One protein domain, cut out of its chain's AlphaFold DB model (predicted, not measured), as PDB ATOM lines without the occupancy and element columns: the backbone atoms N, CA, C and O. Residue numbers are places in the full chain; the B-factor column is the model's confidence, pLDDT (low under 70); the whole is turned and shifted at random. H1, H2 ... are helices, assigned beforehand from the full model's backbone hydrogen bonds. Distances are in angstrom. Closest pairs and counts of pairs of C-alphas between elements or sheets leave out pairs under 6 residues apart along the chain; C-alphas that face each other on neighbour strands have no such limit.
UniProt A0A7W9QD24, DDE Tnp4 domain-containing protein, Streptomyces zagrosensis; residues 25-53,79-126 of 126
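AT A GLANCE: This is residues 25 to 53 and 79 to 126 of the 126 residues of the protein "DDE Tnp4 domain-containing protein" of Streptomyces zagrosensis (UniProt A0A7W9QD24). A loose gathering of helices with few contacts: the first turns of the long helix H5 are the meeting place, where the short helix H4 packs on it and H1 and H2 come near, while its far half, residues 116 to 124, sticks out with the last two residues. The other long helix, H3, stands apart from H5 and is joined to it through H4, and a long unnamed stretch, residues 41 to 53, runs on from H2 to the cut. The printed part has 77 residues with five named helices, H1 to H5 in order along the chain, and no named strand; the class is all helix. By its radius of gyration of the C-alphas, 13.1 A, the whole is compact, and it spans 38 by 30 by 23 A.

HOW THE PARTS SIT: H1, residues 25 to 33, and H2, residues 36 to 40, are close but not clearly touching; their closest C-alphas, of Trp 31 and Lys 37, are 6.6 A apart. H3, residues 79 to 93, touches no helix. It is close to but not clearly touching H4, residues 97 to 101, with the C-alphas of Met 93 and Leu 99 closest at 7.1 A. H4 touches H5, residues 108 to 124, where residues 108 to 112 of H5 alone take part; the closest C-alphas, of Asp 101 and Gly 108, are 6.3 A apart. H2 and H5 only just touch, with 3 pairs of C-alphas within 8 A, through residues 110 to 113 of H5 alone; the closest are those of Ala 36 and Met 113, at 6.6 A. H1 and H5 are close but not clearly touching, the C-alphas of Ala 30 and Gly 109 being closest at 7.6 A. They run the same way at a steep tilt of 68 degrees, only just short of about perpendicular. H3 and H5 are apart, and so are H1 and H3. In H1, H2, H3 and H4 every O i to N i+4 pair is within hydrogen-bond range; in H5 it is 11 of 13.

IN THESE COORDINATES: H1 begins at C-alpha 25, (8.269, 194.180, -3.393), and is 11.8 A long. H3 begins at C-alpha 79, (11.273, 188.712, 18.026), and measures 21.1 A. H5 measures 24.5 A and ends at C-alpha 124, (16.458, 210.653, 26.867). H2 and H4 are 6.0 A each.

THE WHOLE: The two C-alphas farthest apart, of Arg 25 and Gly 126, the chain's last residue, are 39.2 A apart. Residues 54 to 78 are not printed, and C-alphas 53 and 79 are 17.6 A apart across the cut. Of the links printed whole, H1 to H2 and H3 to H4 are tight and H4 to H5 is short. The mean pLDDT of the printed part is 70.7; 36 residues are under 70, among them residues 94 to 120.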
ATOM      1  N   ARG A  25       7.404 193.188  -2.741       52.09
ATOM      2  CA  ARG A  25       8.269 194.180  -3.393       52.09
ATOM      3  C   ARG A  25       8.203 195.578  -2.773       52.09
ATOM      4  O   ARG A  25       9.200 196.275  -2.866       52.09
ATOM      5  N   ASN A  26       7.098 195.985  -2.142       65.88
ATOM      6  CA  ASN A  26       6.937 197.369  -1.684       65.88
ATOM      7  C   ASN A  26       7.832 197.715  -0.482       65.88
ATOM      8  O   ASN A  26       8.548 198.707  -0.530       65.88
ATOM      9  N   ASP A  27       7.863 196.870   0.549       69.44
ATOM     10  CA  ASP A  27       8.598 197.168   1.787       69.44
ATOM     11  C   ASP A  27      10.110 196.967   1.614       69.44
ATOM     12  O   ASP A  27      10.912 197.792   2.049       69.44
ATOM     13  N   CYS A  28      10.519 195.919   0.887       73.44
ATOM     14  CA  CYS A  28      11.924 195.715   0.518       73.44
ATOM     15  C   CYS A  28      12.457 196.842  -0.373       73.44
ATOM     16  O   CYS A  28      13.613 197.236  -0.228       73.44
ATOM     17  N   LYS A  29      11.639 197.347  -1.303       72.75
ATOM     18  CA  LYS A  29      12.015 198.459  -2.178       72.75
ATOM     19  C   LYS A  29      12.083 199.765  -1.389       72.75
ATOM     20  O   LYS A  29      13.104 200.436  -1.454       72.75
ATOM     21  N   ALA A  30      11.080 200.046  -0.556       71.69
ATOM     22  CA  ALA A  30      11.085 201.195   0.342       71.69
ATOM     23  C   ALA A  30      12.314 201.195   1.262       71.69
ATOM     24  O   ALA A  30      12.928 202.237   1.429       71.69
ATOM     25  N   TRP A  31      12.730 200.039   1.792       73.75
ATOM     26  CA  TRP A  31      13.952 199.906   2.596       73.75
ATOM     27  C   TRP A  31      15.231 200.330   1.859       73.75
ATOM     28  O   TRP A  31      16.108 200.956   2.458       73.75
ATOM     29  N   GLN A  32      15.352 199.984   0.574       72.94
ATOM     30  CA  GLN A  32      16.500 200.397  -0.239       72.94
ATOM     31  C   GLN A  32      16.408 201.878  -0.628       72.94
ATOM     32  O   GLN A  32      17.423 202.566  -0.628       72.94
ATOM     33  N   GLU A  33      15.206 202.369  -0.932       71.69
ATOM     34  CA  GLU A  33      14.988 203.723  -1.457       71.69
ATOM     35  C   GLU A  33      14.966 204.806  -0.368       71.69
ATOM     36  O   GLU A  33      15.395 205.926  -0.621       71.69
ATOM     37  N   CYS A  34      14.535 204.505   0.861       66.69
ATOM     38  CA  CYS A  34      14.379 205.517   1.916       66.69
ATOM     39  C   CYS A  34      15.690 205.911   2.624       66.69
ATOM     40  O   CYS A  34      15.681 206.728   3.549       66.69
ATOM     41  N   GLY A  35      16.818 205.301   2.248       69.25
ATOM     42  CA  GLY A  35      18.114 205.527   2.893       69.25
ATOM     43  C   GLY A  35      18.229 204.941   4.306       69.25
ATOM     44  O   GLY A  35      19.266 205.106   4.949       69.25
ATOM     45  N   ALA A  36      17.219 204.208   4.795       72.25
ATOM     46  CA  ALA A  36      17.253 203.586   6.120       72.25
ATOM     47  C   ALA A  36      18.422 202.609   6.274       72.25
ATOM     48  O   ALA A  36      19.046 202.570   7.331       72.25
ATOM     49  N   LYS A  37      18.778 201.882   5.208       73.69
ATOM     50  CA  LYS A  37      19.963 201.016   5.193       73.69
ATOM     51  C   LYS A  37      21.249 201.786   5.522       73.69
ATOM     52  O   LYS A  37      22.062 201.297   6.300       73.69
ATOM     53  N   ALA A  38      21.418 202.987   4.966       72.81
ATOM     54  CA  ALA A  38      22.576 203.836   5.244       72.81
ATOM     55  C   ALA A  38      22.528 204.416   6.667       72.81
ATOM     56  O   ALA A  38      23.542 204.425   7.355       72.81
ATOM     57  N   ALA A  39      21.345 204.832   7.133       70.75
ATOM     58  CA  ALA A  39      21.157 205.379   8.478       70.75
ATOM     59  C   ALA A  39      21.389 204.343   9.595       70.75
ATOM     60  O   ALA A  39      21.898 204.673  10.663       70.75
ATOM     61  N   VAL A  40      21.012 203.087   9.353       72.38
ATOM     62  CA  VAL A  40      21.193 201.971  10.292       72.38
ATOM     63  C   VAL A  40      22.650 201.496  10.348       72.38
ATOM     64  O   VAL A  40      23.119 201.054  11.406       72.38
ATOM     65  N   GLY A  41      23.379 201.594   9.233       76.94
ATOM     66  CA  GLY A  41      24.774 201.174   9.136       76.94
ATOM     67  C   GLY A  41      24.957 199.697   9.501       76.94
ATOM     68  O   GLY A  41      24.244 198.829   9.002       76.94
ATOM     69  N   ASN A  42      25.892 199.419  10.414       76.25
ATOM     70  CA  ASN A  42      26.199 198.060  10.888       76.25
ATOM     71  C   ASN A  42      25.346 197.621  12.090       76.25
ATOM     72  O   ASN A  42      25.611 196.583  12.700       76.25
ATOM     73  N   THR A  43      24.342 198.412  12.473       76.88
ATOM     74  CA  THR A  43      23.522 198.106  13.643       76.88
ATOM     75  C   THR A  43      22.634 196.901  13.361       76.88
ATOM     76  O   THR A  43      21.863 196.893  12.396       76.88
ATOM     77  N   MET A  44      22.691 195.894  14.238       77.31
ATOM     78  CA  MET A  44      21.793 194.744  14.165       77.31
ATOM     79  C   MET A  44      20.342 195.222  14.253       77.31
ATOM     80  O   MET A  44      19.893 195.701  15.293       77.31
ATOM     81  N   THR A  45      19.616 195.083  13.147       79.62
ATOM     82  CA  THR A  45      18.275 195.650  12.995       79.62
ATOM     83  C   THR A  45      17.255 194.555  12.768       79.62
ATOM     84  O   THR A  45      17.427 193.681  11.919       79.62
ATOM     85  N   ILE A  46      16.199 194.602  13.573       80.56
ATOM     86  CA  ILE A  46      15.107 193.634  13.584       80.56
ATOM     87  C   ILE A  46      14.091 194.044  12.524       80.56
ATOM     88  O   ILE A  46      13.692 195.204  12.471       80.56
ATOM     89  N   ALA A  47      13.658 193.089  11.705       81.75
ATOM     90  CA  ALA A  47      12.675 193.339  10.661       81.75
ATOM     91  C   ALA A  47      11.538 192.328  10.665       81.75
ATOM     92  O   ALA A  47      11.673 191.183  11.113       81.75
ATOM     93  N   ASP A  48      10.419 192.768  10.105       75.94
ATOM     94  CA  ASP A  48       9.273 191.922   9.842       75.94
ATOM     95  C   ASP A  48       9.611 190.832   8.830       75.94
ATOM     96  O   ASP A  48      10.559 190.917   8.049       75.94
ATOM     97  N   SER A  49       8.776 189.794   8.791       71.69
ATOM     98  CA  SER A  49       8.953 188.712   7.820       71.69
ATOM     99  C   SER A  49       8.813 189.180   6.358       71.69
ATOM    100  O   SER A  49       9.189 188.456   5.440       71.69
ATOM    101  N   SER A  50       8.295 190.393   6.159       70.06
ATOM    102  CA  SER A  50       8.166 191.110   4.890       70.06
ATOM    103  C   SER A  50       9.462 191.808   4.441       70.06
ATOM    104  O   SER A  50       9.416 192.705   3.612       70.06
ATOM    105  N   TYR A  51      10.636 191.436   4.967       71.69
ATOM    106  CA  TYR A  51      11.932 191.994   4.534       71.69
ATOM    107  C   TYR A  51      12.963 190.935   4.065       71.69
ATOM    108  O   TYR A  51      14.147 191.051   4.402       71.69
ATOM    109  N   PRO A  52      12.581 189.896   3.289       72.00
ATOM    110  CA  PRO A  52      13.512 188.915   2.740       72.00
ATOM    111  C   PRO A  52      14.680 189.577   1.994       72.00
ATOM    112  O   PRO A  52      14.524 190.607   1.341       72.00
ATOM    113  N   GLY A  53      15.868 188.982   2.140       69.00
ATOM    114  CA  GLY A  53      17.106 189.370   1.449       69.00
ATOM    115  C   GLY A  53      17.633 190.785   1.721       69.00
ATOM    116  O   GLY A  53      18.481 191.276   0.985       69.00
ATOM    117  N   HIS A  79      11.466 187.879  19.218       86.75
ATOM    118  CA  HIS A  79      11.273 188.712  18.026       86.75
ATOM    119  C   HIS A  79       9.844 189.273  17.938       86.75
ATOM    120  O   HIS A  79       9.653 190.483  17.816       86.75
ATOM    121  N   LYS A  80       8.823 188.423  18.134       86.69
ATOM    122  CA  LYS A  80       7.410 188.840  18.173       86.69
ATOM    123  C   LYS A  80       7.104 189.833  19.293       86.69
ATOM    124  O   LYS A  80       6.307 190.739  19.079       86.69
ATOM    125  N   GLN A  81       7.697 189.670  20.475       88.19
ATOM    126  CA  GLN A  81       7.478 190.593  21.594       88.19
ATOM    127  C   GLN A  81       8.049 191.981  21.301       88.19
ATOM    128  O   GLN A  81       7.377 192.982  21.550       88.19
ATOM    129  N   VAL A  82       9.262 192.044  20.748       85.44
ATOM    130  CA  VAL A  82       9.877 193.315  20.340       85.44
ATOM    131  C   VAL A  82       9.042 193.972  19.245       85.44
ATOM    132  O   VAL A  82       8.675 195.141  19.375       85.44
ATOM    133  N   ARG A  83       8.653 193.203  18.223       85.25
ATOM    134  CA  ARG A  83       7.801 193.676  17.128       85.25
ATOM    135  C   ARG A  83       6.476 194.241  17.634       85.25
ATOM    136  O   ARG A  83       6.143 195.366  17.292       85.25
ATOM    137  N   ALA A  84       5.773 193.525  18.510       86.94
ATOM    138  CA  ALA A  84       4.496 193.979  19.059       86.94
ATOM    139  C   ALA A  84       4.615 195.321  19.803       86.94
ATOM    140  O   ALA A  84       3.737 196.174  19.682       86.94
ATOM    141  N   ARG A  85       5.708 195.544  20.546       86.62
ATOM    142  CA  ARG A  85       5.959 196.825  21.228       86.62
ATOM    143  C   ARG A  85       6.174 197.956  20.229       86.62
ATOM    144  O   ARG A  85       5.555 199.008  20.359       86.62
ATOM    145  N   VAL A  86       7.014 197.720  19.223       81.94
ATOM    146  CA  VAL A  86       7.296 198.688  18.158       81.94
ATOM    147  C   VAL A  86       6.012 199.016  17.393       81.94
ATOM    148  O   VAL A  86       5.638 200.183  17.296       81.94
ATOM    149  N   GLU A  87       5.273 198.004  16.939       83.25
ATOM    150  CA  GLU A  87       3.991 198.165  16.248       83.25
ATOM    151  C   GLU A  87       2.958 198.913  17.095       83.25
ATOM    152  O   GLU A  87       2.209 199.726  16.552       83.25
ATOM    153  N   HIS A  88       2.914 198.686  18.412       84.12
ATOM    154  CA  HIS A  88       2.008 199.410  19.303       84.12
ATOM    155  C   HIS A  88       2.330 200.909  19.341       84.12
ATOM    156  O   HIS A  88       1.427 201.737  19.210       84.12
ATOM    157  N   VAL A  89       3.611 201.264  19.457       80.56
ATOM    158  CA  VAL A  89       4.058 202.664  19.405       80.56
ATOM    159  C   VAL A  89       3.736 203.266  18.036       80.56
ATOM    160  O   VAL A  89       3.091 204.310  17.967       80.56
ATOM    161  N   PHE A  90       4.064 202.577  16.939       73.69
ATOM    162  CA  PHE A  90       3.729 203.036  15.586       73.69
ATOM    163  C   PHE A  90       2.230 203.186  15.359       73.69
ATOM    164  O   PHE A  90       1.813 204.130  14.700       73.69
ATOM    165  N   THR A  91       1.402 202.313  15.924       79.25
ATOM    166  CA  THR A  91      -0.057 202.429  15.824       79.25
ATOM    167  C   THR A  91      -0.557 203.703  16.501       79.25
ATOM    168  O   THR A  91      -1.414 204.376  15.937       79.25
ATOM    169  N   ARG A  92       0.026 204.096  17.641       74.38
ATOM    170  CA  ARG A  92      -0.283 205.388  18.281       74.38
ATOM    171  C   ARG A  92       0.218 206.585  17.470       74.38
ATOM    172  O   ARG A  92      -0.439 207.619  17.448       74.38
ATOM    173  N   MET A  93       1.354 206.439  16.791       71.81
ATOM    174  CA  MET A  93       1.952 207.501  15.974       71.81
ATOM    175  C   MET A  93       1.313 207.637  14.585       71.81
ATOM    176  O   MET A  93       1.419 208.699  13.983       71.81
ATOM    177  N   LYS A  94       0.640 206.606  14.056       67.50
ATOM    178  CA  LYS A  94      -0.027 206.647  12.735       67.50
ATOM    179  C   LYS A  94      -1.092 207.744  12.629       67.50
ATOM    180  O   LYS A  94      -1.426 208.151  11.524       67.50
ATOM    181  N   THR A  95      -1.593 208.233  13.762       64.75
ATOM    182  CA  THR A  95      -2.531 209.362  13.853       64.75
ATOM    183  C   THR A  95      -1.835 210.726  13.699       64.75
ATOM    184  O   THR A  95      -2.500 211.746  13.542       64.75
ATOM    185  N   TRP A  96      -0.501 210.781  13.761       65.25
ATOM    186  CA  TRP A  96       0.276 212.018  13.651       65.25
ATOM    187  C   TRP A  96       0.597 212.329  12.183       65.25
ATOM    188  O   TRP A  96       1.047 211.457  11.435       65.25
ATOM    189  N   LYS A  97       0.410 213.596  11.785       59.44
ATOM    190  CA  LYS A  97       0.533 214.073  10.392       59.44
ATOM    191  C   LYS A  97       1.854 213.675   9.707       59.44
ATOM    192  O   LYS A  97       1.828 213.295   8.548       59.44
ATOM    193  N   LEU A  98       2.971 213.617  10.443       60.47
ATOM    194  CA  LEU A  98       4.284 213.215   9.910       60.47
ATOM    195  C   LEU A  98       4.279 211.821   9.249       60.47
ATOM    196  O   LEU A  98       4.834 211.650   8.168       60.47
ATOM    197  N   LEU A  99       3.646 210.819   9.875       61.09
ATOM    198  CA  LEU A  99       3.552 209.461   9.313       61.09
ATOM    199  C   LEU A  99       2.416 209.327   8.292       61.09
ATOM    200  O   LEU A  99       2.476 208.464   7.418       61.09
ATOM    201  N   HIS A 100       1.394 210.179   8.386       62.75
ATOM    202  CA  HIS A 100       0.331 210.266   7.388       62.75
ATOM    203  C   HIS A 100       0.872 210.785   6.041       62.75
ATOM    204  O   HIS A 100       0.554 210.224   4.989       62.75
ATOM    205  N   ASP A 101       1.758 211.780   6.076       59.53
ATOM    206  CA  ASP A 101       2.360 212.383   4.881       59.53
ATOM    207  C   ASP A 101       3.372 211.445   4.200       59.53
ATOM    208  O   ASP A 101       3.527 211.487   2.984       59.53
ATOM    209  N   CYS A 102       3.948 210.482   4.936       61.72
ATOM    210  CA  CYS A 102       4.775 209.406   4.366       61.72
ATOM    211  C   CYS A 102       4.035 208.507   3.369       61.72
ATOM    212  O   CYS A 102       4.666 207.799   2.585       61.72
ATOM    213  N   ARG A 103       2.698 208.483   3.422       54.94
ATOM    214  CA  ARG A 103       1.859 207.662   2.542       54.94
ATOM    215  C   ARG A 103       1.589 208.333   1.188       54.94
ATOM    216  O   ARG A 103       1.150 207.650   0.264       54.94
ATOM    217  N   HIS A 104       1.846 209.635   1.051       54.88
ATOM    218  CA  HIS A 104       1.776 210.344  -0.228       54.88
ATOM    219  C   HIS A 104       3.159 210.329  -0.898       54.88
ATOM    220  O   HIS A 104       4.172 210.479  -0.227       54.88
ATOM    221  N   LYS A 105       3.212 210.075  -2.215       49.97
ATOM    222  CA  LYS A 105       4.454 209.910  -3.004       49.97
ATOM    223  C   LYS A 105       5.501 210.996  -2.669       49.97
ATOM    224  O   LYS A 105       5.301 212.146  -3.043       49.97
ATOM    225  N   GLY A 106       6.611 210.620  -2.023       61.09
ATOM    226  CA  GLY A 106       7.747 211.504  -1.713       61.09
ATOM    227  C   GLY A 106       8.691 210.944  -0.636       61.09
ATOM    228  O   GLY A 106       8.447 209.860  -0.103       61.09
ATOM    229  N   ASP A 107       9.734 211.707  -0.281       59.84
ATOM    230  CA  ASP A 107      10.792 211.398   0.712       59.84
ATOM    231  C   ASP A 107      10.294 211.220   2.162       59.84
ATOM    232  O   ASP A 107      11.072 211.216   3.117       59.84
ATOM    233  N   GLY A 108       8.990 211.049   2.380       63.34
ATOM    234  CA  GLY A 108       8.412 210.908   3.713       63.34
ATOM    235  C   GLY A 108       9.019 209.746   4.503       63.34
ATOM    236  O   GLY A 108       9.284 209.895   5.691       63.34
ATOM    237  N   GLY A 109       9.367 208.635   3.843       64.00
ATOM    238  CA  GLY A 109      10.124 207.550   4.478       64.00
ATOM    239  C   GLY A 109      11.485 208.007   5.022       64.00
ATOM    240  O   GLY A 109      11.844 207.660   6.145       64.00
ATOM    241  N   HIS A 110      12.214 208.837   4.271       66.88
ATOM    242  CA  HIS A 110      13.484 209.422   4.702       66.88
ATOM    243  C   HIS A 110      13.285 210.402   5.874       66.88
ATOM    244  O   HIS A 110      13.967 210.301   6.895       66.88
ATOM    245  N   HIS A 111      12.287 211.288   5.795       65.75
ATOM    246  CA  HIS A 111      11.964 212.234   6.869       65.75
ATOM    247  C   HIS A 111      11.491 211.550   8.159       65.75
ATOM    248  O   HIS A 111      11.892 211.951   9.255       65.75
ATOM    249  N   ALA A 112      10.693 210.486   8.058       67.00
ATOM    250  CA  ALA A 112      10.305 209.676   9.208       67.00
ATOM    251  C   ALA A 112      11.522 209.009   9.861       67.00
ATOM    252  O   ALA A 112      11.634 209.013  11.089       67.00
ATOM    253  N   MET A 113      12.462 208.499   9.058       67.69
ATOM    254  CA  MET A 113      13.706 207.914   9.565       67.69
ATOM    255  C   MET A 113      14.589 208.947  10.276       67.69
ATOM    256  O   MET A 113      15.149 208.627  11.323       67.69
ATOM    257  N   LEU A 114      14.656 210.191   9.789       67.50
ATOM    258  CA  LEU A 114      15.339 211.295  10.481       67.50
ATOM    259  C   LEU A 114      14.634 211.711  11.787       67.50
ATOM    260  O   LEU A 114      15.284 212.149  12.739       67.50
ATOM    261  N   GLY A 115      13.313 211.541  11.865       65.56
ATOM    262  CA  GLY A 115      12.529 211.821  13.068       65.56
ATOM    263  C   GLY A 115      12.812 210.866  14.234       65.56
ATOM    264  O   GLY A 115      12.721 211.273  15.391       65.56
ATOM    265  N   ILE A 116      13.207 209.614  13.970       69.62
ATOM    266  CA  ILE A 116      13.417 208.591  15.013       69.62
ATOM    267  C   ILE A 116      14.582 208.939  15.963       69.62
ATOM    268  O   ILE A 116      14.362 208.921  17.178       69.62
ATOM    269  N   PRO A 117      15.795 209.299  15.488       67.75
ATOM    270  CA  PRO A 117      16.861 209.791  16.359       67.75
ATOM    271  C   PRO A 117      16.427 211.001  17.185       67.75
ATOM    272  O   PRO A 117      16.713 211.055  18.379       67.75
ATOM    273  N   ARG A 118      15.672 211.933  16.584       65.62
ATOM    274  CA  ARG A 118      15.176 213.131  17.273       65.62
ATOM    275  C   ARG A 118      14.217 212.781  18.410       65.62
ATOM    276  O   ARG A 118      14.369 213.307  19.509       65.62
ATOM    277  N   LEU A 119      13.273 211.873  18.173       68.69
ATOM    278  CA  LEU A 119      12.346 211.379  19.194       68.69
ATOM    279  C   LEU A 119      13.081 210.628  20.311       68.69
ATOM    280  O   LEU A 119      12.765 210.817  21.484       68.69
ATOM    281  N   ARG A 120      14.095 209.824  19.968       68.31
ATOM    282  CA  ARG A 120      14.937 209.134  20.956       68.31
ATOM    283  C   ARG A 120      15.704 210.123  21.832       68.31
ATOM    284  O   ARG A 120      15.728 209.944  23.043       68.31
ATOM    285  N   SER A 121      16.309 211.153  21.245       70.81
ATOM    286  CA  SER A 121      17.011 212.196  22.001       70.81
ATOM    287  C   SER A 121      16.070 212.958  22.934       70.81
ATOM    288  O   SER A 121      16.440 213.198  24.075       70.81
ATOM    289  N   LEU A 122      14.849 213.283  22.495       67.62
ATOM    290  CA  LEU A 122      13.842 213.930  23.347       67.62
ATOM    291  C   LEU A 122      13.398 213.036  24.513       67.62
ATOM    292  O   LEU A 122      13.234 213.528  25.619       67.62
ATOM    293  N   ALA A 123      13.247 211.730  24.285       69.06
ATOM    294  CA  ALA A 123      12.894 210.778  25.338       69.06
ATOM    295  C   ALA A 123      14.025 210.537  26.359       69.06
ATOM    296  O   ALA A 123      13.743 210.096  27.465       69.06
ATOM    297  N   LEU A 124      15.288 210.781  25.985       71.38
ATOM    298  CA  LEU A 124      16.458 210.653  26.867       71.38
ATOM    299  C   LEU A 124      16.830 211.960  27.583       71.38
ATOM    300  O   LEU A 124      17.565 211.917  28.561       71.38
ATOM    301  N   ALA A 125      16.380 213.106  27.065       71.88
ATOM    302  CA  ALA A 125      16.620 214.431  27.637       71.88
ATOM    303  C   ALA A 125      15.514 214.885  28.614       71.88
ATOM    304  O   ALA A 125      15.562 216.025  29.076       71.88
ATOM    305  N   GLY A 126      14.518 214.027  28.867       46.09
ATOM    306  CA  GLY A 126      13.447 214.222  29.847       46.09
ATOM    307  C   GLY A 126      13.759 213.561  31.178       46.09
ATOM    308  O   GLY A 126      14.279 212.423  31.150       46.09
TER     309      GLY A 126